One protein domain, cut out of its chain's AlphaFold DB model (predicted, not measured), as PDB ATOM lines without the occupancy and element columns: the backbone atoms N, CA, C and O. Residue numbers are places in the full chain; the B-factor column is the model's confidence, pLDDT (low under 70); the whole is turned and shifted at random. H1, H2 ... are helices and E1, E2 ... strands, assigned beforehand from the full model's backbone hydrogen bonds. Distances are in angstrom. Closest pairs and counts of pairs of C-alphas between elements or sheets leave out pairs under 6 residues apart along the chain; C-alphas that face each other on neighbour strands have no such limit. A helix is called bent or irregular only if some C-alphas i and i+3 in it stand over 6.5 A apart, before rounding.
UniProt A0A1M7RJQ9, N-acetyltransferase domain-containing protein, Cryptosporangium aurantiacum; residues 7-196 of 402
ATOM      1  N   VAL A   7     -37.723 -46.519  81.836       94.75
ATOM      2  CA  VAL A   7     -38.695 -46.477  82.943       94.75
ATOM      3  C   VAL A   7     -38.605 -47.728  83.808       94.75
ATOM      4  O   VAL A   7     -38.564 -48.843  83.284       94.75
ATOM      5  N   ARG A   8     -38.645 -47.552  85.132       94.38
ATOM      6  CA  ARG A   8     -38.817 -48.641  86.103       94.38
ATOM      7  C   ARG A   8     -39.622 -48.211  87.326       94.38
ATOM      8  O   ARG A   8     -39.861 -47.029  87.551       94.38
ATOM      9  N   SER A   9     -40.004 -49.173  88.158       93.31
ATOM     10  CA  SER A   9     -40.513 -48.891  89.505       93.31
ATOM     11  C   SER A   9     -39.396 -48.391  90.425       93.31
ATOM     12  O   SER A   9     -38.264 -48.886  90.358       93.31
ATOM     13  N   ALA A  10     -39.723 -47.453  91.312       91.88
ATOM     14  CA  ALA A  10     -38.824 -47.049  92.383       91.88
ATOM     15  C   ALA A  10     -38.646 -48.165  93.423       91.88
ATOM     16  O   ALA A  10     -39.532 -48.991  93.660       91.88
ATOM     17  N   THR A  11     -37.495 -48.146  94.077       92.25
ATOM     18  CA  THR A  11     -37.138 -48.980  95.222       92.25
ATOM     19  C   THR A  11     -36.870 -48.096  96.438       92.25
ATOM     20  O   THR A  11     -36.733 -46.880  96.321       92.25
ATOM     21  N   THR A  12     -36.760 -48.691  97.624       88.94
ATOM     22  CA  THR A  12     -36.436 -47.947  98.853       88.94
ATOM     23  C   THR A  12     -35.074 -47.251  98.799       88.94
ATOM     24  O   THR A  12     -34.886 -46.255  99.486       88.94
ATOM     25  N   ALA A  13     -34.142 -47.731  97.969       90.31
ATOM     26  CA  ALA A  13     -32.844 -47.092  97.760       90.31
ATOM     27  C   ALA A  13     -32.934 -45.775  96.966       90.31
ATOM     28  O   ALA A  13     -32.001 -44.981  97.002       90.31
ATOM     29  N   ASP A  14     -34.047 -45.531  96.265       91.06
ATOM     30  CA  ASP A  14     -34.238 -44.337  95.436       91.06
ATOM     31  C   ASP A  14     -34.845 -43.154  96.214       91.06
ATOM     32  O   ASP A  14     -34.969 -42.067  95.656       91.06
ATOM     33  N   LEU A  15     -35.240 -43.334  97.483       88.81
ATOM     34  CA  LEU A  15     -35.977 -42.319  98.255       88.81
ATOM     35  C   LEU A  15     -35.192 -41.011  98.433       88.81
ATOM     36  O   LEU A  15     -35.758 -39.934  98.253       88.81
ATOM     37  N   ASP A  16     -33.889 -41.094  98.709       89.06
ATOM     38  CA  ASP A  16     -33.040 -39.905  98.853       89.06
ATOM     39  C   ASP A  16     -32.915 -39.147  97.521       89.06
ATOM     40  O   ASP A  16     -33.050 -37.923  97.478       89.06
ATOM     41  N   ALA A  17     -32.747 -39.876  96.413       89.38
ATOM     42  CA  ALA A  17     -32.672 -39.295  95.073       89.38
ATOM     43  C   ALA A  17     -34.012 -38.673  94.638       89.38
ATOM     44  O   ALA A  17     -34.036 -37.632  93.984       89.38
ATOM     45  N   LEU A  18     -35.139 -39.278  95.023       89.56
ATOM     46  CA  LEU A  18     -36.479 -38.729  94.808       89.56
ATOM     47  C   LEU A  18     -36.686 -37.419  95.575       89.56
ATOM     48  O   LEU A  18     -37.228 -36.463  95.017       89.56
ATOM     49  N   ALA A  19     -36.239 -37.359  96.832       87.44
ATOM     50  CA  ALA A  19     -36.307 -36.153  97.650       87.44
ATOM     51  C   ALA A  19     -35.438 -35.025  97.072       87.44
ATOM     52  O   ALA A  19     -35.892 -33.881  96.986       87.44
ATOM     53  N   GLU A  20     -34.225 -35.347  96.615       89.44
ATOM     54  CA  GLU A  20     -33.342 -34.401  95.925       89.44
ATOM     55  C   GLU A  20     -33.993 -33.870  94.641       89.44
ATOM     56  O   GLU A  20     -34.118 -32.657  94.452       89.44
ATOM     57  N   LEU A  21     -34.494 -34.770  93.793       89.06
ATOM     58  CA  LEU A  21     -35.138 -34.421  92.531       89.06
ATOM     59  C   LEU A  21     -36.401 -33.568  92.739       89.06
ATOM     60  O   LEU A  21     -36.631 -32.622  91.984       89.06
ATOM     61  N   HIS A  22     -37.191 -33.849  93.779       87.69
ATOM     62  CA  HIS A  22     -38.328 -33.013  94.169       87.69
ATOM     63  C   HIS A  22     -37.885 -31.613  94.617       87.69
ATOM     64  O   HIS A  22     -38.477 -30.614  94.208       87.69
ATOM     65  N   GLY A  23     -36.807 -31.518  95.403       84.81
ATOM     66  CA  GLY A  23     -36.242 -30.245  95.857       84.81
ATOM     67  C   GLY A  23     -35.792 -29.333  94.711       84.81
ATOM     68  O   GLY A  23     -35.949 -28.114  94.788       84.81
ATOM     69  N   LEU A  24     -35.305 -29.915  93.611       84.38
ATOM     70  CA  LEU A  24     -34.898 -29.184  92.402       84.38
ATOM     71  C   LEU A  24     -36.072 -28.615  91.600       84.38
ATOM     72  O   LEU A  24     -35.886 -27.782  90.709       84.38
ATOM     73  N   ALA A  25     -37.289 -29.074  91.871       71.44
ATOM     74  CA  ALA A  25     -38.403 -28.863  90.974       71.44
ATOM     75  C   ALA A  25     -39.102 -27.495  91.168       71.44
ATOM     76  O   ALA A  25     -39.712 -26.982  90.223       71.44
ATOM     77  N   GLY A  26     -38.891 -26.850  92.324       64.69
ATOM     78  CA  GLY A  26     -39.332 -25.487  92.644       64.69
ATOM     79  C   GLY A  26     -40.706 -25.397  93.337       64.69
ATOM     80  O   GLY A  26     -41.415 -26.394  93.469       64.69
ATOM     81  N   PRO A  27     -41.111 -24.200  93.811       53.84
ATOM     82  CA  PRO A  27     -42.353 -24.013  94.564       53.84
ATOM     83  C   PRO A  27     -43.607 -24.189  93.688       53.84
ATOM     84  O   PRO A  27     -43.854 -23.420  92.756       53.84
ATOM     85  N   GLY A  28     -44.460 -25.158  94.035       55.25
ATOM     86  CA  GLY A  28     -45.755 -25.374  93.370       55.25
ATOM     87  C   GLY A  28     -46.044 -26.769  92.843       55.25
ATOM     88  O   GLY A  28     -47.078 -26.946  92.205       55.25
ATOM     89  N   LEU A  29     -45.150 -27.727  93.063       59.12
ATOM     90  CA  LEU A  29     -45.308 -29.086  92.566       59.12
ATOM     91  C   LEU A  29     -45.913 -29.988  93.632       59.12
ATOM     92  O   LEU A  29     -45.188 -30.480  94.485       59.12
ATOM     93  N   GLY A  30     -47.224 -30.211  93.533       58.47
ATOM     94  CA  GLY A  30     -47.926 -31.350  94.134       58.47
ATOM     95  C   GLY A  30     -47.613 -31.661  95.602       58.47
ATOM     96  O   GLY A  30     -47.144 -30.827  96.372       58.47
ATOM     97  N   ALA A  31     -47.936 -32.887  96.006       62.25
ATOM     98  CA  ALA A  31     -47.479 -33.431  97.277       62.25
ATOM     99  C   ALA A  31     -45.975 -33.778  97.193       62.25
ATOM    100  O   ALA A  31     -45.489 -34.099  96.097       62.25
ATOM    101  N   PRO A  32     -45.239 -33.737  98.323       66.00
ATOM    102  CA  PRO A  32     -43.882 -34.279  98.396       66.00
ATOM    103  C   PRO A  32     -43.852 -35.749  97.948       66.00
ATOM    104  O   PRO A  32     -44.901 -36.408  97.949       66.00
ATOM    105  N   PRO A  33     -42.680 -36.281  97.551       66.06
ATOM    106  CA  PRO A  33     -42.564 -37.697  97.241       66.06
ATOM    107  C   PRO A  33     -43.066 -38.520  98.439       66.06
ATOM    108  O   PRO A  33     -42.835 -38.125  99.584       66.06
ATOM    109  N   PRO A  34     -43.787 -39.624  98.194       68.94
ATOM    110  CA  PRO A  34     -44.269 -40.477  99.271       68.94
ATOM    111  C   PRO A  34     -43.097 -41.024 100.096       68.94
ATOM    112  O   PRO A  34     -42.032 -41.316  99.555       68.94
ATOM    113  N   ASP A  35     -43.328 -41.258 101.392       73.31
ATOM    114  CA  ASP A  35     -42.362 -41.918 102.292       73.31
ATOM    115  C   ASP A  35     -42.082 -43.387 101.894       73.31
ATOM    116  O   ASP A  35     -41.312 -44.097 102.544       73.31
ATOM    117  N   THR A  36     -42.734 -43.877 100.835       76.38
ATOM    118  CA  THR A  36     -42.608 -45.231 100.302       76.38
ATOM    119  C   THR A  36     -42.331 -45.192  98.802       76.38
ATOM    120  O   THR A  36     -42.756 -44.293  98.085       76.38
ATOM    121  N   SER A  37     -41.642 -46.213  98.293       79.94
ATOM    122  CA  SER A  37     -41.408 -46.364  96.852       79.94
ATOM    123  C   SER A  37     -42.602 -46.984  96.109       79.94
ATOM    124  O   SER A  37     -42.536 -47.227  94.903       79.94
ATOM    125  N   GLU A  38     -43.688 -47.304  96.818       83.38
ATOM    126  CA  GLU A  38     -44.855 -47.971  96.252       83.38
ATOM    127  C   GLU A  38     -45.635 -47.014  95.342       83.38
ATOM    128  O   GLU A  38     -45.904 -45.872  95.699       83.38
ATOM    129  N   GLY A  39     -45.976 -47.469  94.133       85.75
ATOM    130  CA  GLY A  39     -46.684 -46.640  93.152       85.75
ATOM    131  C   GLY A  39     -45.824 -45.568  92.474       85.75
ATOM    132  O   GLY A  39     -46.346 -44.817  91.657       85.75
ATOM    133  N   VAL A  40     -44.515 -45.502  92.743       92.25
ATOM    134  CA  VAL A  40     -43.614 -44.537  92.095       92.25
ATOM    135  C   VAL A  40     -42.948 -45.157  90.862       92.25
ATOM    136  O   VAL A  40     -42.352 -46.238  90.920       92.25
ATOM    137  N   ARG A  41     -43.042 -44.462  89.728       94.00
ATOM    138  CA  ARG A  41     -42.331 -44.751  88.475       94.00
ATOM    139  C   ARG A  41     -41.180 -43.765  88.309       94.00
ATOM    140  O   ARG A  41     -41.360 -42.575  88.538       94.00
ATOM    141  N   LEU A  42     -40.017 -44.259  87.905       94.50
ATOM    142  CA  LEU A  42     -38.793 -43.494  87.679       94.50
ATOM    143  C   LEU A  42     -38.404 -43.562  86.211       94.50
ATOM    144  O   LEU A  42     -38.475 -44.637  85.618       94.50
ATOM    145  N   ALA A  43     -37.946 -42.442  85.662       95.12
ATOM    146  CA  ALA A  43     -37.170 -42.418  84.433       95.12
ATOM    147  C   ALA A  43     -35.705 -42.164  84.789       95.12
ATOM    148  O   ALA A  43     -35.399 -41.279  85.592       95.12
ATOM    149  N   GLU A  44     -34.802 -42.930  84.190       94.88
ATOM    150  CA  GLU A  44     -33.376 -42.893  84.512       94.88
ATOM    151  C   GLU A  44     -32.508 -42.953  83.256       94.88
ATOM    152  O   GLU A  44     -32.851 -43.598  82.264       94.88
ATOM    153  N   VAL A  45     -31.362 -42.275  83.328       93.12
ATOM    154  CA  VAL A  45     -30.333 -42.239  82.283       93.12
ATOM    155  C   VAL A  45     -29.036 -42.728  82.907       93.12
ATOM    156  O   VAL A  45     -28.536 -42.122  83.850       93.12
ATOM    157  N   GLY A  46     -28.503 -43.853  82.423       86.38
ATOM    158  CA  GLY A  46     -27.260 -44.420  82.961       86.38
ATOM    159  C   GLY A  46     -27.297 -44.665  84.477       86.38
ATOM    160  O   GLY A  46     -26.300 -44.422  85.148       86.38
ATOM    161  N   SER A  47     -28.451 -45.103  85.003       86.38
ATOM    162  CA  SER A  47     -28.729 -45.334  86.435       86.38
ATOM    163  C   SER A  47     -28.887 -44.085  87.312       86.38
ATOM    164  O   SER A  47     -28.977 -44.214  88.531       86.38
ATOM    165  N   VAL A  48     -28.957 -42.890  86.724       91.19
ATOM    166  CA  VAL A  48     -29.285 -41.654  87.449       91.19
ATOM    167  C   VAL A  48     -30.774 -41.341  87.264       91.19
ATOM    168  O   VAL A  48     -31.203 -41.182  86.116       91.19
ATOM    169  N   PRO A  49     -31.574 -41.236  88.344       92.12
ATOM    170  CA  PRO A  49     -32.965 -40.797  88.261       92.12
ATOM    171  C   PRO A  49     -33.062 -39.362  87.734       92.12
ATOM    172  O   PRO A  49     -32.473 -38.442  88.296       92.12
ATOM    173  N   VAL A  50     -33.818 -39.166  86.655       94.00
ATOM    174  CA  VAL A  50     -34.005 -37.852  86.013       94.00
ATOM    175  C   VAL A  50     -35.452 -37.372  86.025       94.00
ATOM    176  O   VAL A  50     -35.702 -36.180  85.855       94.00
ATOM    177  N   ALA A  51     -36.415 -38.269  86.231       92.94
ATOM    178  CA  ALA A  51     -37.816 -37.917  86.421       92.94
ATOM    179  C   ALA A  51     -38.527 -38.964  87.280       92.94
ATOM    180  O   ALA A  51     -38.113 -40.124  87.318       92.94
ATOM    181  N   TYR A  52     -39.620 -38.575  87.930       94.00
ATOM    182  CA  TYR A  52     -40.489 -39.506  88.640       94.00
ATOM    183  C   TYR A  52     -41.968 -39.154  88.493       94.00
ATOM    184  O   TYR A  52     -42.324 -37.986  88.340       94.00
ATOM    185  N   LEU A  53     -42.820 -40.176  88.580       93.50
ATOM    186  CA  LEU A  53     -44.279 -40.097  88.577       93.50
ATOM    187  C   LEU A  53     -44.842 -40.912  89.745       93.50
ATOM    188  O   LEU A  53     -44.555 -42.101  89.860       93.50
ATOM    189  N   VAL A  54     -45.665 -40.292  90.585       92.69
ATOM    190  CA  VAL A  54     -46.380 -40.962  91.678       92.69
ATOM    191  C   VAL A  54     -47.777 -41.346  91.204       92.69
ATOM    192  O   VAL A  54     -48.539 -40.504  90.723       92.69
ATOM    193  N   VAL A  55     -48.096 -42.632  91.334       91.81
ATOM    194  CA  VAL A  55     -49.354 -43.235  90.901       91.81
ATOM    195  C   VAL A  55     -50.112 -43.755  92.115       91.81
ATOM    196  O   VAL A  55     -49.728 -44.739  92.744       91.81
ATOM    197  N   GLU A  56     -51.241 -43.126  92.399       90.00
ATOM    198  CA  GLU A  56     -52.166 -43.516  93.454       90.00
ATOM    199  C   GLU A  56     -53.343 -44.303  92.872       90.00
ATOM    200  O   GLU A  56     -53.867 -44.001  91.796       90.00
ATOM    201  N   ARG A  57     -53.782 -45.331  93.601       86.81
ATOM    202  CA  ARG A  57     -54.917 -46.188  93.227       86.81
ATOM    203  C   ARG A  57     -55.990 -46.116  94.312       86.81
ATOM    204  O   ARG A  57     -56.077 -47.029  95.136       86.81
ATOM    205  N   PRO A  58     -56.764 -45.017  94.374       78.44
ATOM    206  CA  PRO A  58     -57.864 -44.916  95.322       78.44
ATOM    207  C   PRO A  58     -58.888 -46.050  95.106       78.44
ATOM    208  O   PRO A  58     -58.982 -46.591  94.003       78.44
ATOM    209  N   PRO A  59     -59.679 -46.420  96.131       64.44
ATOM    210  CA  PRO A  59     -60.718 -47.438  95.997       64.44
ATOM    211  C   PRO A  59     -61.721 -47.066  94.896       64.44
ATOM    212  O   PRO A  59     -62.335 -46.002  94.936       64.44
ATOM    213  N   GLY A  60     -61.888 -47.952  93.916       60.41
ATOM    214  CA  GLY A  60     -62.614 -47.675  92.674       60.41
ATOM    215  C   GLY A  60     -61.702 -47.891  91.466       60.41
ATOM    216  O   GLY A  60     -60.485 -47.934  91.591       60.41
ATOM    217  N   SER A  61     -62.264 -48.090  90.278       69.56
ATOM    218  CA  SER A  61     -61.503 -48.290  89.034       69.56
ATOM    219  C   SER A  61     -60.889 -46.974  88.524       69.56
ATOM    220  O   SER A  61     -61.170 -46.531  87.409       69.56
ATOM    221  N   HIS A  62     -60.073 -46.314  89.348       83.25
ATOM    222  CA  HIS A  62     -59.506 -44.995  89.071       83.25
ATOM    223  C   HIS A  62     -58.026 -44.931  89.443       83.25
ATOM    224  O   HIS A  62     -57.615 -45.418  90.494       83.25
ATOM    225  N   VAL A  63     -57.226 -44.312  88.578       89.75
ATOM    226  CA  VAL A  63     -55.794 -44.081  88.783       89.75
ATOM    227  C   VAL A  63     -55.556 -42.578  88.859       89.75
ATOM    228  O   VAL A  63     -55.957 -41.820  87.971       89.75
ATOM    229  N   PHE A  64     -54.903 -42.127  89.922       91.31
ATOM    230  CA  PHE A  64     -54.579 -40.723  90.131       91.31
ATOM    231  C   PHE A  64     -53.069 -40.506  90.038       91.31
ATOM    232  O   PHE A  64     -52.294 -41.183  90.703       91.31
ATOM    233  N   LEU A  65     -52.653 -39.580  89.180       93.06
ATOM    234  CA  LEU A  65     -51.268 -39.146  89.046       93.06
ATOM    235  C   LEU A  65     -51.080 -37.948  89.979       93.06
ATOM    236  O   LEU A  65     -51.559 -36.855  89.671       93.06
ATOM    237  N   SER A  66     -50.456 -38.149  91.137       89.19
ATOM    238  CA  SER A  66     -50.411 -37.113  92.179       89.19
ATOM    239  C   SER A  66     -49.208 -36.181  92.073       89.19
ATOM    240  O   SER A  66     -49.289 -35.021  92.480       89.19
ATOM    241  N   SER A  67     -48.100 -36.653  91.498       88.94
ATOM    242  CA  SER A  67     -46.880 -35.862  91.329       88.94
ATOM    243  C   SER A  67     -46.107 -36.342  90.104       88.94
ATOM    244  O   SER A  67     -45.892 -37.542  89.956       88.94
ATOM    245  N   LEU A  68     -45.702 -35.420  89.228       91.44
ATOM    246  CA  LEU A  68     -44.787 -35.676  88.113       91.44
ATOM    247  C   LEU A  68     -43.688 -34.623  88.164       91.44
ATOM    248  O   LEU A  68     -43.969 -33.428  88.085       91.44
ATOM    249  N   VAL A  69     -42.443 -35.064  88.288       90.50
ATOM    250  CA  VAL A  69     -41.288 -34.174  88.367       90.50
ATOM    251  C   VAL A  69     -40.245 -34.622  87.365       90.50
ATOM    252  O   VAL A  69     -39.918 -35.801  87.284       90.50
ATOM    253  N   VAL A  70     -39.698 -33.656  86.630       90.31
ATOM    254  CA  VAL A  70     -38.582 -33.847  85.702       90.31
ATOM    255  C   VAL A  70     -37.458 -32.900  86.098       90.31
ATOM    256  O   VAL A  70     -37.694 -31.713  86.370       90.31
ATOM    257  N   HIS A  71     -36.234 -33.426  86.102       90.12
ATOM    258  CA  HIS A  71     -35.018 -32.665  86.352       90.12
ATOM    259  C   HIS A  71     -34.977 -31.420  85.443       90.12
ATOM    260  O   HIS A  71     -35.256 -31.548  84.248       90.12
ATOM    261  N   PRO A  72     -34.634 -30.218  85.951       87.44
ATOM    262  CA  PRO A  72     -34.714 -28.971  85.183       87.44
ATOM    263  C   PRO A  72     -34.003 -29.008  83.824       87.44
ATOM    264  O   PRO A  72     -34.551 -28.544  82.829       87.44
ATOM    265  N   GLU A  73     -32.827 -29.634  83.759       88.50
ATOM    266  CA  GLU A  73     -32.043 -29.773  82.520       88.50
ATOM    267  C   GLU A  73     -32.684 -30.718  81.488       88.50
ATOM    268  O   GLU A  73     -32.269 -30.759  80.330       88.50
ATOM    269  N   ARG A  74     -33.715 -31.470  81.890       88.38
ATOM    270  CA  ARG A  74     -34.369 -32.494  81.073       88.38
ATOM    271  C   ARG A  74     -35.818 -32.195  80.683       88.38
ATOM    272  O   ARG A  74     -36.366 -32.946  79.882       88.38
ATOM    273  N   ARG A  75     -36.396 -31.055  81.090       80.31
ATOM    274  CA  ARG A  75     -37.811 -30.638  80.872       80.31
ATOM    275  C   ARG A  75     -38.294 -30.486  79.411       80.31
ATOM    276  O   ARG A  75     -39.363 -29.951  79.154       80.31
ATOM    277  N   SER A  76     -37.533 -30.939  78.422       80.12
ATOM    278  CA  SER A  76     -37.934 -30.952  77.004       80.12
ATOM    279  C   SER A  76     -37.451 -32.197  76.255       80.12
ATOM    280  O   SER A  76     -37.471 -32.233  75.025       80.12
ATOM    281  N   HIS A  77     -37.002 -33.222  76.983       86.06
ATOM    282  CA  HIS A  77     -36.525 -34.476  76.395       86.06
ATOM    283  C   HIS A  77     -37.644 -35.521  76.243       86.06
ATOM    284  O   HIS A  77     -37.435 -36.544  75.591       86.06
ATOM    285  N   GLY A  78     -38.850 -35.237  76.753       88.00
ATOM    286  CA  GLY A  78     -40.013 -36.120  76.659       88.00
ATOM    287  C   GLY A  78     -40.076 -37.187  77.751       88.00
ATOM    288  O   GLY A  78     -40.817 -38.160  77.598       88.00
ATOM    289  N   ASP A  79     -39.321 -37.021  78.837       91.50
ATOM    290  CA  ASP A  79     -39.256 -37.976  79.948       91.50
ATOM    291  C   ASP A  79     -40.603 -38.032  80.703       91.50
ATOM    292  O   ASP A  79     -41.071 -39.102  81.091       91.50
ATOM    293  N   GLU A  80     -41.310 -36.901  80.796       90.75
ATOM    294  CA  GLU A  80     -42.685 -36.812  81.294       90.75
ATOM    295  C   GLU A  80     -43.671 -37.638  80.455       90.75
ATOM    296  O   GLU A  80     -44.484 -38.394  80.990       90.75
ATOM    297  N   LYS A  81     -43.568 -37.551  79.123       91.19
ATOM    298  CA  LYS A  81     -44.424 -38.300  78.192       91.19
ATOM    299  C   LYS A  81     -44.159 -39.795  78.293       91.19
ATOM    300  O   LYS A  81     -45.101 -40.578  78.198       91.19
ATOM    301  N   LEU A  82     -42.898 -40.178  78.492       92.69
ATOM    302  CA  LEU A  82     -42.491 -41.566  78.679       92.69
ATOM    303  C   LEU A  82     -43.129 -42.166  79.942       92.69
ATOM    304  O   LEU A  82     -43.738 -43.233  79.862       92.69
ATOM    305  N   LEU A  83     -43.062 -41.457  81.073       94.31
ATOM    306  CA  LEU A  83     -43.675 -41.892  82.335       94.31
ATOM    307  C   LEU A  83     -45.203 -41.991  82.242       94.31
ATOM    308  O   LEU A  83     -45.787 -42.980  82.686       94.31
ATOM    309  N   ILE A  84     -45.861 -41.003  81.626       93.69
ATOM    310  CA  ILE A  84     -47.315 -41.036  81.414       93.69
ATOM    311  C   ILE A  84     -47.697 -42.224  80.520       93.69
ATOM    312  O   ILE A  84     -48.641 -42.953  80.827       93.69
ATOM    313  N   ALA A  85     -46.960 -42.450  79.428       91.81
ATOM    314  CA  ALA A  85     -47.234 -43.536  78.494       91.81
ATOM    315  C   ALA A  85     -47.100 -44.924  79.143       91.81
ATOM    316  O   ALA A  85     -47.929 -45.788  78.853       91.81
ATOM    317  N   ASP A  86     -46.119 -45.120  80.031       92.94
ATOM    318  CA  ASP A  86     -45.951 -46.356  80.811       92.94
ATOM    319  C   ASP A  86     -47.200 -46.658  81.656       92.94
ATOM    320  O   ASP A  86     -47.804 -47.728  81.537       92.94
ATOM    321  N   VAL A  87     -47.686 -45.668  82.415       91.31
ATOM    322  CA  VAL A  87     -48.891 -45.823  83.248       91.31
ATOM    323  C   VAL A  87     -50.142 -46.048  82.398       91.31
ATOM    324  O   VAL A  87     -50.966 -46.911  82.712       91.31
ATOM    325  N   LEU A  88     -50.293 -45.316  81.290       89.00
ATOM    326  CA  LEU A  88     -51.408 -45.523  80.362       89.00
ATOM    327  C   LEU A  88     -51.361 -46.909  79.707       89.00
ATOM    328  O   LEU A  88     -52.412 -47.474  79.404       89.00
ATOM    329  N   GLN A  89     -50.172 -47.467  79.468       87.94
ATOM    330  CA  GLN A  89     -50.013 -48.816  78.935       87.94
ATOM    331  C   GLN A  89     -50.404 -49.877  79.965       87.94
ATOM    332  O   GLN A  89     -51.104 -50.821  79.603       87.94
ATOM    333  N   GLU A  90     -50.040 -49.698  81.234       84.31
ATOM    334  CA  GLU A  90     -50.492 -50.566  82.327       84.31
ATOM    335  C   GLU A  90     -52.021 -50.500  82.511       84.31
ATOM    336  O   GLU A  90     -52.674 -51.521  82.724       84.31
ATOM    337  N   ALA A  91     -52.618 -49.316  82.338       79.50
ATOM    338  CA  ALA A  91     -54.065 -49.105  82.425       79.50
ATOM    339  C   ALA A  91     -54.862 -49.667  81.226       79.50
ATOM    340  O   ALA A  91     -56.094 -49.755  81.285       79.50
ATOM    341  N   LYS A  92     -54.205 -50.083  80.129       74.38
ATOM    342  CA  LYS A  92     -54.854 -50.764  78.993       74.38
ATOM    343  C   LYS A  92     -55.178 -52.215  79.372       74.38
ATOM    344  O   LYS A  92     -54.544 -53.154  78.902       74.38
ATOM    345  N   GLY A  93     -56.204 -52.408  80.198       65.19
ATOM    346  CA  GLY A  93     -56.798 -53.724  80.446       65.19
ATOM    347  C   GLY A  93     -57.256 -54.431  79.156       65.19
ATOM    348  O   GLY A  93     -57.327 -53.823  78.078       65.19
ATOM    349  N   ARG A  94     -57.582 -55.730  79.267       55.16
ATOM    350  CA  ARG A  94     -58.008 -56.573  78.127       55.16
ATOM    351  C   ARG A  94     -59.342 -56.134  77.513       55.16
ATOM    352  O   ARG A  94     -59.492 -56.247  76.301       55.16
ATOM    353  N   ASP A  95     -60.275 -55.626  78.320       58.31
ATOM    354  CA  ASP A  95     -61.548 -55.058  77.860       58.31
ATOM    355  C   ASP A  95     -61.505 -53.524  77.957       58.31
ATOM    356  O   ASP A  95     -60.975 -52.957  78.911       58.31
ATOM    357  N   VAL A  96     -62.064 -52.840  76.957       60.25
ATOM    358  CA  VAL A  96     -62.194 -51.375  76.914       60.25
ATOM    359  C   VAL A  96     -63.110 -50.872  78.034       60.25
ATOM    360  O   VAL A  96     -62.922 -49.756  78.516       60.25
ATOM    361  N   ARG A  97     -64.084 -51.688  78.464       55.56
ATOM    362  CA  ARG A  97     -65.051 -51.332  79.517       55.56
ATOM    363  C   ARG A  97     -64.459 -51.317  80.925       55.56
ATOM    364  O   ARG A  97     -64.956 -50.565  81.757       55.56
ATOM    365  N   ASP A  98     -63.380 -52.065  81.145       60.19
ATOM    366  CA  ASP A  98     -62.727 -52.214  82.452       60.19
ATOM    367  C   ASP A  98     -61.492 -51.315  82.610       60.19
ATOM    368  O   ASP A  98     -60.759 -51.417  83.595       60.19
ATOM    369  N   ARG A  99     -61.222 -50.434  81.638       72.81
ATOM    370  CA  ARG A  99     -60.079 -49.518  81.715       72.81
ATOM    371  C   ARG A  99     -60.349 -48.443  82.767       72.81
ATOM    372  O   ARG A  99     -61.340 -47.720  82.625       72.81
ATOM    373  N   PRO A 100     -59.488 -48.304  83.789       72.75
ATOM    374  CA  PRO A 100     -59.669 -47.273  84.790       72.75
ATOM    375  C   PRO A 100     -59.522 -45.888  84.159       72.75
ATOM    376  O   PRO A 100     -58.738 -45.695  83.225       72.75
ATOM    377  N   ALA A 101     -60.276 -44.916  84.669       83.00
ATOM    378  CA  ALA A 101     -60.008 -43.523  84.340       83.00
ATOM    379  C   ALA A 101     -58.664 -43.129  84.966       83.00
ATOM    380  O   ALA A 101     -58.366 -43.517  86.096       83.00
ATOM    381  N   VAL A 102     -57.848 -42.385  84.222       90.19
ATOM    382  CA  VAL A 102     -56.584 -41.845  84.733       90.19
ATOM    383  C   VAL A 102     -56.742 -40.340  84.838       90.19
ATOM    384  O   VAL A 102     -57.258 -39.714  83.916       90.19
ATOM    385  N   SER A 103     -56.346 -39.734  85.952       92.69
ATOM    386  CA  SER A 103     -56.483 -38.281  86.121       92.69
ATOM    387  C   SER A 103     -55.303 -37.656  86.840       92.69
ATOM    388  O   SER A 103     -54.632 -38.331  87.613       92.69
ATOM    389  N   MET A 104     -55.101 -36.366  86.606       93.38
ATOM    390  CA  MET A 104     -54.057 -35.551  87.213       93.38
ATOM    391  C   MET A 104     -54.597 -34.145  87.482       93.38
ATOM    392  O   MET A 104     -55.412 -33.632  86.716       93.38
ATOM    393  N   GLN A 105     -54.135 -33.506  88.551       92.88
ATOM    394  CA  GLN A 105     -54.383 -32.088  88.806       92.88
ATOM    395  C   GLN A 105     -53.123 -31.292  88.471       92.88
ATOM    396  O   GLN A 105     -52.048 -31.614  88.971       92.88
ATOM    397  N   VAL A 106     -53.243 -30.272  87.620       91.56
ATOM    398  CA  VAL A 106     -52.090 -29.507  87.119       91.56
ATOM    399  C   VAL A 106     -52.347 -28.013  87.230       91.56
ATOM    400  O   VAL A 106     -53.452 -27.553  86.952       91.56
ATOM    401  N   ALA A 107     -51.334 -27.248  87.639       90.44
ATOM    402  CA  ALA A 107     -51.409 -25.792  87.674       90.44
ATOM    403  C   ALA A 107     -51.472 -25.244  86.246       90.44
ATOM    404  O   ALA A 107     -50.728 -25.692  85.378       90.44
ATOM    405  N   VAL A 108     -52.304 -24.235  85.995       90.25
ATOM    406  CA  VAL A 108     -52.416 -23.655  84.641       90.25
ATOM    407  C   VAL A 108     -51.132 -22.968  84.174       90.25
ATOM    408  O   VAL A 108     -50.901 -22.789  82.979       90.25
ATOM    409  N   ASP A 109     -50.285 -22.594  85.130       87.25
ATOM    410  CA  ASP A 109     -48.973 -21.997  84.926       87.25
ATOM    411  C   ASP A 109     -47.915 -23.022  84.474       87.25
ATOM    412  O   ASP A 109     -46.869 -22.609  83.965       87.25
ATOM    413  N   ASP A 110     -48.174 -24.323  84.624       87.19
ATOM    414  CA  ASP A 110     -47.307 -25.405  84.148       87.19
ATOM    415  C   ASP A 110     -47.740 -25.853  82.744       87.19
ATOM    416  O   ASP A 110     -48.334 -26.912  82.520       87.19
ATOM    417  N   THR A 111     -47.502 -24.970  81.773       85.69
ATOM    418  CA  THR A 111     -47.915 -25.178  80.382       85.69
ATOM    419  C   THR A 111     -47.198 -26.344  79.715       85.69
ATOM    420  O   THR A 111     -47.782 -26.961  78.828       85.69
ATOM    421  N   ASP A 112     -45.982 -26.670  80.150       85.31
ATOM    422  CA  ASP A 112     -45.195 -27.773  79.596       85.31
ATOM    423  C   ASP A 112     -45.810 -29.121  79.990       85.31
ATOM    424  O   ASP A 112     -46.040 -29.980  79.133       85.31
ATOM    425  N   LEU A 113     -46.184 -29.274  81.267       88.31
ATOM    426  CA  LEU A 113     -46.889 -30.457  81.750       88.31
ATOM    427  C   LEU A 113     -48.285 -30.593  81.130       88.31
ATOM    428  O   LEU A 113     -48.662 -31.682  80.691       88.31
ATOM    429  N   LEU A 114     -49.048 -29.498  81.048       90.75
ATOM    430  CA  LEU A 114     -50.350 -29.503  80.375       90.75
ATOM    431  C   LEU A 114     -50.221 -29.940  78.915       90.75
ATOM    432  O   LEU A 114     -50.965 -30.806  78.459       90.75
ATOM    433  N   HIS A 115     -49.246 -29.388  78.196       88.19
ATOM    434  CA  HIS A 115     -48.979 -29.761  76.815       88.19
ATOM    435  C   HIS A 115     -48.627 -31.252  76.686       88.19
ATOM    436  O   HIS A 115     -49.172 -31.942  75.823       88.19
ATOM    437  N   ALA A 116     -47.787 -31.786  77.581       88.56
ATOM    438  CA  ALA A 116     -47.454 -33.208  77.606       88.56
ATOM    439  C   ALA A 116     -48.677 -34.106  77.863       88.56
ATOM    440  O   ALA A 116     -48.840 -35.120  77.182       88.56
ATOM    441  N   LEU A 117     -49.556 -33.731  78.796       90.94
ATOM    442  CA  LEU A 117     -50.794 -34.459  79.083       90.94
ATOM    443  C   LEU A 117     -51.745 -34.470  77.881       90.94
ATOM    444  O   LEU A 117     -52.254 -35.532  77.511       90.94
ATOM    445  N   PHE A 118     -51.964 -33.317  77.249       89.56
ATOM    446  CA  PHE A 118     -52.852 -33.201  76.092       89.56
ATOM    447  C   PHE A 118     -52.346 -34.010  74.890       89.56
ATOM    448  O   PHE A 118     -53.128 -34.701  74.237       89.56
ATOM    449  N   GLU A 119     -51.030 -34.052  74.650       86.62
ATOM    450  CA  GLU A 119     -50.457 -34.931  73.622       86.62
ATOM    451  C   GLU A 119     -50.650 -36.431  73.911       86.62
ATOM    452  O   GLU A 119     -50.724 -37.237  72.978       86.62
ATOM    453  N   GLN A 120     -50.754 -36.816  75.186       86.88
ATOM    454  CA  GLN A 120     -51.078 -38.185  75.607       86.88
ATOM    455  C   GLN A 120     -52.591 -38.469  75.615       86.88
ATOM    456  O   GLN A 120     -53.004 -39.592  75.908       86.88
ATOM    457  N   GLY A 121     -53.426 -37.490  75.248       85.19
ATOM    458  CA  GLY A 121     -54.878 -37.632  75.131       85.19
ATOM    459  C   GLY A 121     -55.661 -37.350  76.413       85.19
ATOM    460  O   GLY A 121     -56.822 -37.742  76.506       85.19
ATOM    461  N   PHE A 122     -55.054 -36.705  77.412       89.81
ATOM    462  CA  PHE A 122     -55.818 -36.133  78.523       89.81
ATOM    463  C   PHE A 122     -56.626 -34.922  78.047       89.81
ATOM    464  O   PHE A 122     -56.286 -34.292  77.052       89.81
ATOM    465  N   VAL A 123     -57.670 -34.572  78.796       90.50
ATOM    466  CA  VAL A 123     -58.479 -33.363  78.595       90.50
ATOM    467  C   VAL A 123     -58.763 -32.689  79.939       90.50
ATOM    468  O   VAL A 123     -59.036 -33.361  80.934       90.50
ATOM    469  N   GLY A 124     -58.683 -31.360  79.994       90.62
ATOM    470  CA  GLY A 124     -58.948 -30.561  81.192       90.62
ATOM    471  C   GLY A 124     -60.446 -30.353  81.378       90.62
ATOM    472  O   GLY A 124     -61.039 -29.519  80.703       90.62
ATOM    473  N   ARG A 125     -61.059 -31.115  82.286       88.19
ATOM    474  CA  ARG A 125     -62.522 -31.226  82.436       88.19
ATOM    475  C   ARG A 125     -63.116 -30.373  83.546       88.19
ATOM    476  O   ARG A 125     -64.329 -30.242  83.616       88.19
ATOM    477  N   ARG A 126     -62.287 -29.844  84.441       89.31
ATOM    478  CA  ARG A 126     -62.747 -28.985  85.530       89.31
ATOM    479  C   ARG A 126     -61.708 -27.923  85.834       89.31
ATOM    480  O   ARG A 126     -60.531 -28.247  86.002       89.31
ATOM    481  N   ALA A 127     -62.165 -26.684  85.935       91.19
ATOM    482  CA  ALA A 127     -61.393 -25.583  86.483       91.19
ATOM    483  C   ALA A 127     -61.361 -25.693  88.017       91.19
ATOM    484  O   ALA A 127     -62.387 -25.912  88.660       91.19
ATOM    485  N   LEU A 128     -60.173 -25.579  88.603       90.00
ATOM    486  CA  LEU A 128     -59.953 -25.611  90.046       90.00
ATOM    487  C   LEU A 128     -59.344 -24.278  90.479       90.00
ATOM    488  O   LEU A 128     -58.270 -23.897  90.015       90.00
ATOM    489  N   ASP A 129     -60.013 -23.575  91.384       88.00
ATOM    490  CA  ASP A 129     -59.495 -22.333  91.948       88.00
ATOM    491  C   ASP A 129     -58.647 -22.602  93.188       88.00
ATOM    492  O   ASP A 129     -59.018 -23.402  94.045       88.00
ATOM    493  N   ASN A 130     -57.531 -21.880  93.303       83.69
ATOM    494  CA  ASN A 130     -56.624 -21.939  94.453       83.69
ATOM    495  C   ASN A 130     -56.104 -23.355  94.760       83.69
ATOM    496  O   ASN A 130     -55.971 -23.728  95.924       83.69
ATOM    497  N   LEU A 131     -55.813 -24.139  93.717       79.50
ATOM    498  CA  LEU A 131     -55.469 -25.559  93.821       79.50
ATOM    499  C   LEU A 131     -54.247 -25.813  94.719       79.50
ATOM    500  O   LEU A 131     -54.265 -26.721  95.543       79.50
ATOM    501  N   PHE A 132     -53.199 -25.002  94.554       76.75
ATOM    502  CA  PHE A 132     -51.929 -25.153  95.282       76.75
ATOM    503  C   PHE A 132     -51.621 -23.981  96.217       76.75
ATOM    504  O   PHE A 132     -50.894 -24.135  97.195       76.75
ATOM    505  N   ALA A 133     -52.139 -22.794  95.904       80.31
ATOM    506  CA  ALA A 133     -51.998 -21.584  96.707       80.31
ATOM    507  C   ALA A 133     -53.067 -20.558  96.290       80.31
ATOM    508  O   ALA A 133     -53.591 -20.653  95.174       80.31
ATOM    509  N   PRO A 134     -53.370 -19.548  97.128       81.75
ATOM    510  CA  PRO A 134     -54.236 -18.440  96.735       81.75
ATOM    511  C   PRO A 134     -53.770 -17.794  95.421       81.75
ATOM    512  O   PRO A 134     -52.605 -17.422  95.286       81.75
ATOM    513  N   GLY A 135     -54.673 -17.684  94.446       81.38
ATOM    514  CA  GLY A 135     -54.395 -17.140  93.113       81.38
ATOM    515  C   GLY A 135     -53.733 -18.113  92.131       81.38
ATOM    516  O   GLY A 135     -53.472 -17.725  90.995       81.38
ATOM    517  N   ARG A 136     -53.470 -19.366  92.526       85.88
ATOM    518  CA  ARG A 136     -52.962 -20.408  91.620       85.88
ATOM    519  C   ARG A 136     -54.092 -21.308  91.159       85.88
ATOM    520  O   ARG A 136     -54.575 -22.159  91.907       85.88
ATOM    521  N   HIS A 137     -54.513 -21.095  89.922       90.56
ATOM    522  CA  HIS A 137     -55.554 -21.885  89.285       90.56
ATOM    523  C   HIS A 137     -54.993 -23.211  88.762       90.56
ATOM    524  O   HIS A 137     -53.803 -23.343  88.466       90.56
ATOM    525  N   GLY A 138     -55.859 -24.207  88.644       91.69
ATOM    526  CA  GLY A 138     -55.502 -25.526  88.160       91.69
ATOM    527  C   GLY A 138     -56.579 -26.138  87.283       91.69
ATOM    528  O   GLY A 138     -57.719 -25.680  87.235       91.69
ATOM    529  N   LEU A 139     -56.202 -27.203  86.594       92.62
ATOM    530  CA  LEU A 139     -57.085 -28.024  85.786       92.62
ATOM    531  C   LEU A 139     -57.080 -29.449  86.316       92.62
ATOM    532  O   LEU A 139     -56.024 -30.046  86.538       92.62
ATOM    533  N   TYR A 140     -58.275 -30.012  86.467       92.44
ATOM    534  CA  TYR A 140     -58.447 -31.449  86.607       92.44
ATOM    535  C   TYR A 140     -58.421 -32.082  85.215       92.44
ATOM    536  O   TYR A 140     -59.383 -31.977  84.447       92.44
ATOM    537  N   CYS A 141     -57.299 -32.708  84.881       92.56
ATOM    538  CA  CYS A 141     -57.077 -33.376  83.610       92.56
ATOM    539  C   CYS A 141     -57.448 -34.852  83.729       92.56
ATOM    540  O   CYS A 141     -57.028 -35.532  84.664       92.56
ATOM    541  N   VAL A 142     -58.217 -35.368  82.774       89.69
ATOM    542  CA  VAL A 142     -58.670 -36.761  82.759       89.69
ATOM    543  C   VAL A 142     -58.354 -37.385  81.413       89.69
ATOM    544  O   VAL A 142     -58.641 -36.808  80.370       89.69
ATOM    545  N   TYR A 143     -57.805 -38.590  81.445       86.88
ATOM    546  CA  TYR A 143     -57.718 -39.492  80.314       86.88
ATOM    547  C   TYR A 143     -58.845 -40.521  80.421       86.88
ATOM    548  O   TYR A 143     -58.917 -41.306  81.375       86.88
ATOM    549  N   LYS A 144     -59.733 -40.525  79.426       73.19
ATOM    550  CA  LYS A 144     -60.742 -41.570  79.235       73.19
ATOM    551  C   LYS A 144     -60.459 -42.279  77.920       73.19
ATOM    552  O   LYS A 144     -60.249 -41.649  76.897       73.19
ATOM    553  N   SER A 145     -60.528 -43.609  77.921       52.75
ATOM    554  CA  SER A 145     -60.336 -44.420  76.707       52.75
ATOM    555  C   SER A 145     -61.509 -44.332  75.707       52.75
ATOM    556  O   SER A 145     -61.509 -45.083  74.729       52.75
ATOM    557  N   ARG A 146     -62.533 -43.507  75.965       52.88
ATOM    558  CA  ARG A 146     -63.700 -43.361  75.085       52.88
ATOM    559  C   ARG A 146     -63.415 -42.287  74.040       52.88
ATOM    560  O   ARG A 146     -62.809 -41.273  74.361       52.88
ATOM    561  N   TYR A 147     -63.845 -42.539  72.810       51.62
ATOM    562  CA  TYR A 147     -63.819 -41.539  71.750       51.62
ATOM    563  C   TYR A 147     -64.869 -40.480  72.077       51.62
ATOM    564  O   TYR A 147     -66.033 -40.820  72.273       51.62
ATOM    565  N   GLU A 148     -64.449 -39.227  72.171       55.12
ATOM    566  CA  GLU A 148     -65.338 -38.079  72.304       55.12
ATOM    567  C   GLU A 148     -65.054 -37.182  71.093       55.12
ATOM    568  O   GLU A 148     -63.888 -36.908  70.784       55.12
ATOM    569  N   TYR A 149     -66.101 -36.807  70.355       54.84
ATOM    570  CA  TYR A 149     -65.955 -35.963  69.176       54.84
ATOM    571  C   TYR A 149     -65.793 -34.513  69.601       54.84
ATOM    572  O   TYR A 149     -66.478 -34.019  70.498       54.84
ATOM    573  N   LEU A 150     -64.835 -33.854  68.963       60.09
ATOM    574  CA  LEU A 150     -64.512 -32.467  69.214       60.09
ATOM    575  C   LEU A 150     -65.048 -31.646  68.054       60.09
ATOM    576  O   LEU A 150     -64.609 -31.843  66.917       60.09
ATOM    577  N   ASP A 151     -65.974 -30.745  68.353       63.88
ATOM    578  CA  ASP A 151     -66.561 -29.863  67.354       63.88
ATOM    579  C   ASP A 151     -65.452 -28.949  66.786       63.88
ATOM    580  O   ASP A 151     -64.796 -28.218  67.543       63.88
ATOM    581  N   PRO A 152     -65.125 -29.031  65.480       58.16
ATOM    582  CA  PRO A 152     -64.107 -28.176  64.885       58.16
ATOM    583  C   PRO A 152     -64.509 -26.697  64.862       58.16
ATOM    584  O   PRO A 152     -63.612 -25.852  64.885       58.16
ATOM    585  N   ASP A 153     -65.808 -26.397  64.856       63.75
ATOM    586  CA  ASP A 153     -66.335 -25.044  64.690       63.75
ATOM    587  C   ASP A 153     -66.426 -24.288  66.028       63.75
ATOM    588  O   ASP A 153     -66.355 -23.058  66.055       63.75
ATOM    589  N   GLU A 154     -66.481 -25.004  67.157       77.25
ATOM    590  CA  GLU A 154     -66.543 -24.426  68.508       77.25
ATOM    591  C   GLU A 154     -65.226 -24.612  69.284       77.25
ATOM    592  O   GLU A 154     -65.155 -25.279  70.323       77.25
ATOM    593  N   ARG A 155     -64.158 -23.982  68.768       81.94
ATOM    594  CA  ARG A 155     -62.830 -23.925  69.403       81.94
ATOM    595  C   ARG A 155     -62.409 -22.499  69.723       81.94
ATOM    596  O   ARG A 155     -62.385 -21.624  68.858       81.94
ATOM    597  N   TYR A 156     -61.959 -22.294  70.954       88.88
ATOM    598  CA  TYR A 156     -61.508 -21.000  71.445       88.88
ATOM    599  C   TYR A 156     -60.071 -21.083  71.947       88.88
ATOM    600  O   TYR A 156     -59.736 -21.922  72.778       88.88
ATOM    601  N   LEU A 157     -59.224 -20.160  71.491       91.12
ATOM    602  CA  LEU A 157     -57.906 -19.928  72.080       91.12
ATOM    603  C   LEU A 157     -58.020 -18.789  73.088       91.12
ATOM    604  O   LEU A 157     -58.153 -17.622  72.716       91.12
ATOM    605  N   LEU A 158     -57.975 -19.128  74.373       91.94
ATOM    606  CA  LEU A 158     -58.177 -18.184  75.467       91.94
ATOM    607  C   LEU A 158     -56.874 -17.959  76.226       91.94
ATOM    608  O   LEU A 158     -56.176 -18.900  76.595       91.94
ATOM    609  N   ALA A 159     -56.538 -16.696  76.482       91.69
ATOM    610  CA  ALA A 159     -55.390 -16.363  77.317       91.69
ATOM    611  C   ALA A 159     -55.633 -16.797  78.768       91.69
ATOM    612  O   ALA A 159     -56.741 -16.640  79.280       91.69
ATOM    613  N   LEU A 160     -54.585 -17.248  79.467       89.12
ATOM    614  CA  LEU A 160     -54.684 -17.610  80.893       89.12
ATOM    615  C   LEU A 160     -55.190 -16.457  81.776       89.12
ATOM    616  O   LEU A 160     -55.854 -16.685  82.780       89.12
ATOM    617  N   THR A 161     -54.937 -15.209  81.374       89.94
ATOM    618  CA  THR A 161     -55.466 -14.010  82.046       89.94
ATOM    619  C   THR A 161     -56.994 -13.929  82.024       89.94
ATOM    620  O   THR A 161     -57.581 -13.195  82.810       89.94
ATOM    621  N   SER A 162     -57.649 -14.670  81.129       91.50
ATOM    622  CA  SER A 162     -59.102 -14.748  80.978       91.50
ATOM    623  C   SER A 162     -59.689 -15.960  81.713       91.50
ATOM    624  O   SER A 162     -60.669 -16.540  81.250       91.50
ATOM    625  N   TRP A 163     -59.110 -16.340  82.859       91.50
ATOM    626  CA  TRP A 163     -59.493 -17.538  83.618       91.50
ATOM    627  C   TRP A 163     -60.998 -17.656  83.881       91.50
ATOM    628  O   TRP A 163     -61.571 -18.716  83.665       91.50
ATOM    629  N   GLN A 164     -61.674 -16.558  84.231       91.12
ATOM    630  CA  GLN A 164     -63.128 -16.571  84.451       91.12
ATOM    631  C   GLN A 164     -63.928 -16.993  83.207       91.12
ATOM    632  O   GLN A 164     -64.978 -17.611  83.341       91.12
ATOM    633  N   ALA A 165     -63.462 -16.660  81.999       90.75
ATOM    634  CA  ALA A 165     -64.112 -17.095  80.762       90.75
ATOM    635  C   ALA A 165     -63.861 -18.586  80.499       90.75
ATOM    636  O   ALA A 165     -64.783 -19.300  80.124       90.75
ATOM    637  N   ILE A 166     -62.634 -19.054  80.757       91.19
ATOM    638  CA  ILE A 166     -62.266 -20.473  80.659       91.19
ATOM    639  C   ILE A 166     -63.116 -21.308  81.626       91.19
ATOM    640  O   ILE A 166     -63.710 -22.298  81.217       91.19
ATOM    641  N   GLN A 167     -63.223 -20.875  82.884       90.94
ATOM    642  CA  GLN A 167     -64.021 -21.535  83.914       90.94
ATOM    643  C   GLN A 167     -65.498 -21.625  83.519       90.94
ATOM    644  O   GLN A 167     -66.053 -22.714  83.546       90.94
ATOM    645  N   ARG A 168     -66.102 -20.517  83.061       89.88
ATOM    646  CA  ARG A 168     -67.504 -20.514  82.604       89.88
ATOM    647  C   ARG A 168     -67.765 -21.525  81.494       89.88
ATOM    648  O   ARG A 168     -68.754 -22.233  81.571       89.88
ATOM    649  N   LEU A 169     -66.885 -21.603  80.494       88.88
ATOM    650  CA  LEU A 169     -67.044 -22.568  79.403       88.88
ATOM    651  C   LEU A 169     -66.957 -24.008  79.917       88.88
ATOM    652  O   LEU A 169     -67.813 -24.825  79.597       88.88
ATOM    653  N   ILE A 170     -65.950 -24.320  80.738       87.06
ATOM    654  CA  ILE A 170     -65.761 -25.674  81.286       87.06
ATOM    655  C   ILE A 170     -66.943 -26.086  82.185       87.06
ATOM    656  O   ILE A 170     -67.352 -27.246  82.159       87.06
ATOM    657  N   ASP A 171     -67.512 -25.149  82.950       84.62
ATOM    658  CA  ASP A 171     -68.649 -25.403  83.846       84.62
ATOM    659  C   ASP A 171     -69.959 -25.735  83.095       84.62
ATOM    660  O   ASP A 171     -70.852 -26.341  83.680       84.62
ATOM    661  N   GLU A 172     -70.079 -25.420  81.796       77.75
ATOM    662  CA  GLU A 172     -71.236 -25.790  80.954       77.75
ATOM    663  C   GLU A 172     -71.264 -27.292  80.563       77.75
ATOM    664  O   GLU A 172     -72.073 -27.703  79.730       77.75
ATOM    665  N   GLU A 173     -70.369 -28.118  81.130       66.38
ATOM    666  CA  GLU A 173     -70.155 -29.572  80.919       66.38
ATOM    667  C   GLU A 173     -69.876 -30.022  79.470       66.38
ATOM    668  O   GLU A 173     -69.436 -31.150  79.229       66.38
ATOM    669  N   SER A 174     -70.081 -29.134  78.503       77.06
ATOM    670  CA  SER A 174     -69.919 -29.381  77.074       77.06
ATOM    671  C   SER A 174     -68.528 -28.998  76.581       77.06
ATOM    672  O   SER A 174     -68.125 -29.460  75.525       77.06
ATOM    673  N   TYR A 175     -67.759 -28.205  77.329       86.75
ATOM    674  CA  TYR A 175     -66.403 -27.809  76.946       86.75
ATOM    675  C   TYR A 175     -65.340 -28.490  77.802       86.75
ATOM    676  O   TYR A 175     -65.538 -28.778  78.982       86.75
ATOM    677  N   ALA A 176     -64.168 -28.707  77.214       89.44
ATOM    678  CA  ALA A 176     -62.968 -29.032  77.969       89.44
ATOM    679  C   ALA A 176     -61.741 -28.359  77.352       89.44
ATOM    680  O   ALA A 176     -61.743 -27.937  76.196       89.44
ATOM    681  N   VAL A 177     -60.679 -28.264  78.146       90.69
ATOM    682  CA  VAL A 177     -59.372 -27.801  77.679       90.69
ATOM    683  C   VAL A 177     -58.660 -28.943  76.967       90.69
ATOM    684  O   VAL A 177     -58.488 -30.017  77.544       90.69
ATOM    685  N   THR A 178     -58.235 -28.710  75.732       89.19
ATOM    686  CA  THR A 178     -57.662 -29.738  74.846       89.19
ATOM    687  C   THR A 178     -56.243 -29.440  74.400       89.19
ATOM    688  O   THR A 178     -55.566 -30.321  73.879       89.19
ATOM    689  N   GLY A 179     -55.765 -28.223  74.648       88.69
ATOM    690  CA  GLY A 179     -54.422 -27.808  74.285       88.69
ATOM    691  C   GLY A 179     -53.902 -26.683  75.170       88.69
ATOM    692  O   GLY A 179     -54.663 -25.884  75.716       88.69
ATOM    693  N   ALA A 180     -52.580 -26.612  75.288       89.38
ATOM    694  CA  ALA A 180     -51.852 -25.512  75.905       89.38
ATOM    695  C   ALA A 180     -50.749 -25.066  74.946       89.38
ATOM    696  O   ALA A 180     -50.014 -25.902  74.410       89.38
ATOM    697  N   TYR A 181     -50.652 -23.755  74.720       87.56
ATOM    698  CA  TYR A 181     -49.736 -23.176  73.743       87.56
ATOM    699  C   TYR A 181     -49.123 -21.861  74.230       87.56
ATOM    700  O   TYR A 181     -49.688 -21.132  75.053       87.56
ATOM    701  N   HIS A 182     -47.985 -21.516  73.632       86.31
ATOM    702  CA  HIS A 182     -47.387 -20.188  73.715       86.31
ATOM    703  C   HIS A 182     -47.579 -19.456  72.383       86.31
ATOM    704  O   HIS A 182     -46.932 -19.786  71.393       86.31
ATOM    705  N   LEU A 183     -48.454 -18.448  72.355       84.50
ATOM    706  CA  LEU A 183     -48.728 -17.631  71.169       84.50
ATOM    707  C   LEU A 183     -48.380 -16.168  71.446       84.50
ATOM    708  O   LEU A 183     -48.916 -15.555  72.367       84.50
ATOM    709  N   GLY A 184     -47.461 -15.600  70.658       82.44
ATOM    710  CA  GLY A 184     -47.073 -14.188  70.778       82.44
ATOM    711  C   GLY A 184     -46.558 -13.801  72.172       82.44
ATOM    712  O   GLY A 184     -46.890 -12.731  72.673       82.44
ATOM    713  N   GLY A 185     -45.816 -14.698  72.834       83.31
ATOM    714  CA  GLY A 185     -45.311 -14.498  74.200       83.31
ATOM    715  C   GLY A 185     -46.362 -14.654  75.306       83.31
ATOM    716  O   GLY A 185     -46.044 -14.478  76.480       83.31
ATOM    717  N   ARG A 186     -47.609 -14.999  74.964       86.38
ATOM    718  CA  ARG A 186     -48.692 -15.255  75.921       86.38
ATOM    719  C   ARG A 186     -48.990 -16.743  76.015       86.38
ATOM    720  O   ARG A 186     -48.912 -17.471  75.030       86.38
ATOM    721  N   ARG A 187     -49.357 -17.178  77.217       88.94
ATOM    722  CA  ARG A 187     -49.864 -18.526  77.482       88.94
ATOM    723  C   ARG A 187     -51.350 -18.567  77.165       88.94
ATOM    724  O   ARG A 187     -52.111 -17.753  77.699       88.94
ATOM    725  N   VAL A 188     -51.739 -19.487  76.296       92.50
ATOM    726  CA  VAL A 188     -53.127 -19.688  75.884       92.50
ATOM    727  C   VAL A 188     -53.525 -21.145  76.073       92.50
ATOM    728  O   VAL A 188     -52.702 -22.050  75.930       92.50
ATOM    729  N   LEU A 189     -54.799 -21.351  76.376       92.44
ATOM    730  CA  LEU A 189     -55.441 -22.651  76.418       92.44
ATOM    731  C   LEU A 189     -56.412 -22.755  75.249       92.44
ATOM    732  O   LEU A 189     -57.136 -21.805  74.952       92.44
ATOM    733  N   GLU A 190     -56.416 -23.908  74.596       91.56
ATOM    734  CA  GLU A 190     -57.473 -24.277  73.664       91.56
ATOM    735  C   GLU A 190     -58.615 -24.902  74.456       91.56
ATOM    736  O   GLU A 190     -58.423 -25.898  75.154       91.56
ATOM    737  N   VAL A 191     -59.786 -24.283  74.363       90.31
ATOM    738  CA  VAL A 191     -61.038 -24.768  74.935       90.31
ATOM    739  C   VAL A 191     -61.936 -25.156  73.775       90.31
ATOM    740  O   VAL A 191     -62.227 -24.323  72.916       90.31
ATOM    741  N   ALA A 192     -62.359 -26.411  73.745       86.62
ATOM    742  CA  ALA A 192     -63.162 -26.955  72.664       86.62
ATOM    743  C   ALA A 192     -64.413 -27.633  73.207       86.62
ATOM    744  O   ALA A 192     -64.393 -28.212  74.301       86.62
ATOM    745  N   ARG A 193     -65.498 -27.560  72.436       83.81
ATOM    746  CA  ARG A 193     -66.715 -28.291  72.758       83.81
ATOM    747  C   ARG A 193     -66.541 -29.766  72.426       83.81
ATOM    748  O   ARG A 193     -66.190 -30.139  71.308       83.81
ATOM    749  N   PHE A 194     -66.811 -30.599  73.416       72.19
ATOM    750  CA  PHE A 194     -67.082 -32.007  73.226       72.19
ATOM    751  C   PHE A 194     -68.551 -32.153  72.888       72.19
ATOM    752  O   PHE A 194     -69.427 -31.724  73.643       72.19
ATOM    753  N   GLU A 195     -68.819 -32.780  71.754       62.19
ATOM    754  CA  GLU A 195     -70.159 -33.242  71.464       62.19
ATOM    755  C   GLU A 195     -70.457 -34.357  72.474       62.19
ATOM    756  O   GLU A 195     -69.954 -35.478  72.379       62.19
ATOM    757  N   ASN A 196     -71.222 -34.020  73.516       55.12
ATOM    758  CA  ASN A 196     -71.929 -35.029  74.287       55.12
ATOM    759  C   ASN A 196     -72.972 -35.595  73.327       55.12
ATOM    760  O   ASN A 196     -74.101 -35.113  73.277       55.12
TER     761      ASN A 196
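This is residues 7 to 196 of the 402 residues of the protein "N-acetyltransferase domain-containing protein" of Cryptosporangium aurantiacum (UniProt A0A1M7RJQ9). A long, strongly twisted sheet of seven strands runs through most of the domain; H1 packs on one face at the E2 to E4 part, while on the other face the sheet curls round H2, with H3 farther along. Near the E6 edge a second, small sheet of E8, E10 and E9 comes partly face to face with the large one, and H3 and H4 each pack on both sheets. The printed part has 190 residues with four named helices and ten named strands, in the order E1 H1 E2 E3 E4 H2 E5 H3 E6 E7 E8 H4 E9 E10. The large sheet is mixed, in the order E1, E2, E3, E4, E5, E7, E6; the small one, in the order E8, E10, E9, is antiparallel. The class is mixed, helices and strands, and the whole is compact, with a radius of gyration of the C-alphas of 16.8 A and spans of 51 by 42 by 28 A.

The large sheet holds E1, residues 7 to 9, E2, 40 to 45, E3, 48 to 56, 23.7 A long, E4, 62 to 70, 23.9 A, E5, 101 to 107, 20.0 A, E6, 123 to 128, and E7, 138 to 143. The small sheet holds E8, residues 149 to 159, 23.7 A, E9, 175 to 183, 21.2 A, and E10, 186 to 195, 28.4 A. The helices are H1, residues 12 to 23, 18.0 A, H2, 79 to 90, 17.0 A, H3, 111 to 119, 12.1 A, and H4, 160 to 171, 16.3 A. H1 and H4 are irregular: C-alphas 13 and 16 are 7.3 A apart, and 161 and 164 are 8.4 A apart. E1 begins at C-alpha 7 (-38.695, -46.477, 82.943), E5 at C-alpha 101 (-60.008, -43.523, 84.340), and E10 ends at C-alpha 195 (-70.159, -33.242, 71.464).

E2, E3 and E4 form a meander, each strand the antiparallel neighbour of the one before; N 43 and O 51 are 2.9 A apart, N 54 and O 67 2.8 A. E1 is antiparallel to E2, with N 8 and O 42 at 3.0 A. E4 and E5 are parallel, with N 65 and O 103 at 2.8 A, and with H2 make a strand-helix-strand unit, two parallel neighbour strands with a helix between, its crossover right-handed. E7 is antiparallel to E5, N 104 and O 141 at 2.9 A, and to E6, N 125 and O 140 at 2.9 A. E5, H3, E6 and E8, H4, E9 are split units, another strand lying between the two strands, both right-handed. H1 is on the face opposite H2, H3 and H4, three layers with helices on both faces; its height over the sheet is 8.3 A. H2 touches H3 with residues 80 to 84 alone, the C-alphas of Lys 81 and Ala 116 being closest at 6.0 A; their tilt of 36 degrees, the same way, is only just steep. The two sheets form a sandwich, face to face; the closest C-alphas of E6 and E9 are those of Gly 124 and Val 177, 4.5 A apart. In the small sheet N 156 and O 191 of E8 and E10 are 2.8 A apart, and N 178 and O 190 of E9 and E10 2.9 A. H3 and H4 on one face of it make two layers; H4 runs along the strands, at 7 degrees to E10 on the local plane. In H2 and H3 every O i to N i+4 pair is within hydrogen-bond range; H1 and H4 have 6 of 8 each.

The two C-alphas farthest apart, those of Ala 13 and Asp 153, are 52.0 A apart. The printed part has no cut. The link from H1 to E2, residues 24 to 39, is long. Mean pLDDT of the printed part is 83.5; 30 residues are under 70, among them 26 to 34, 93 to 98 and 145 to 153.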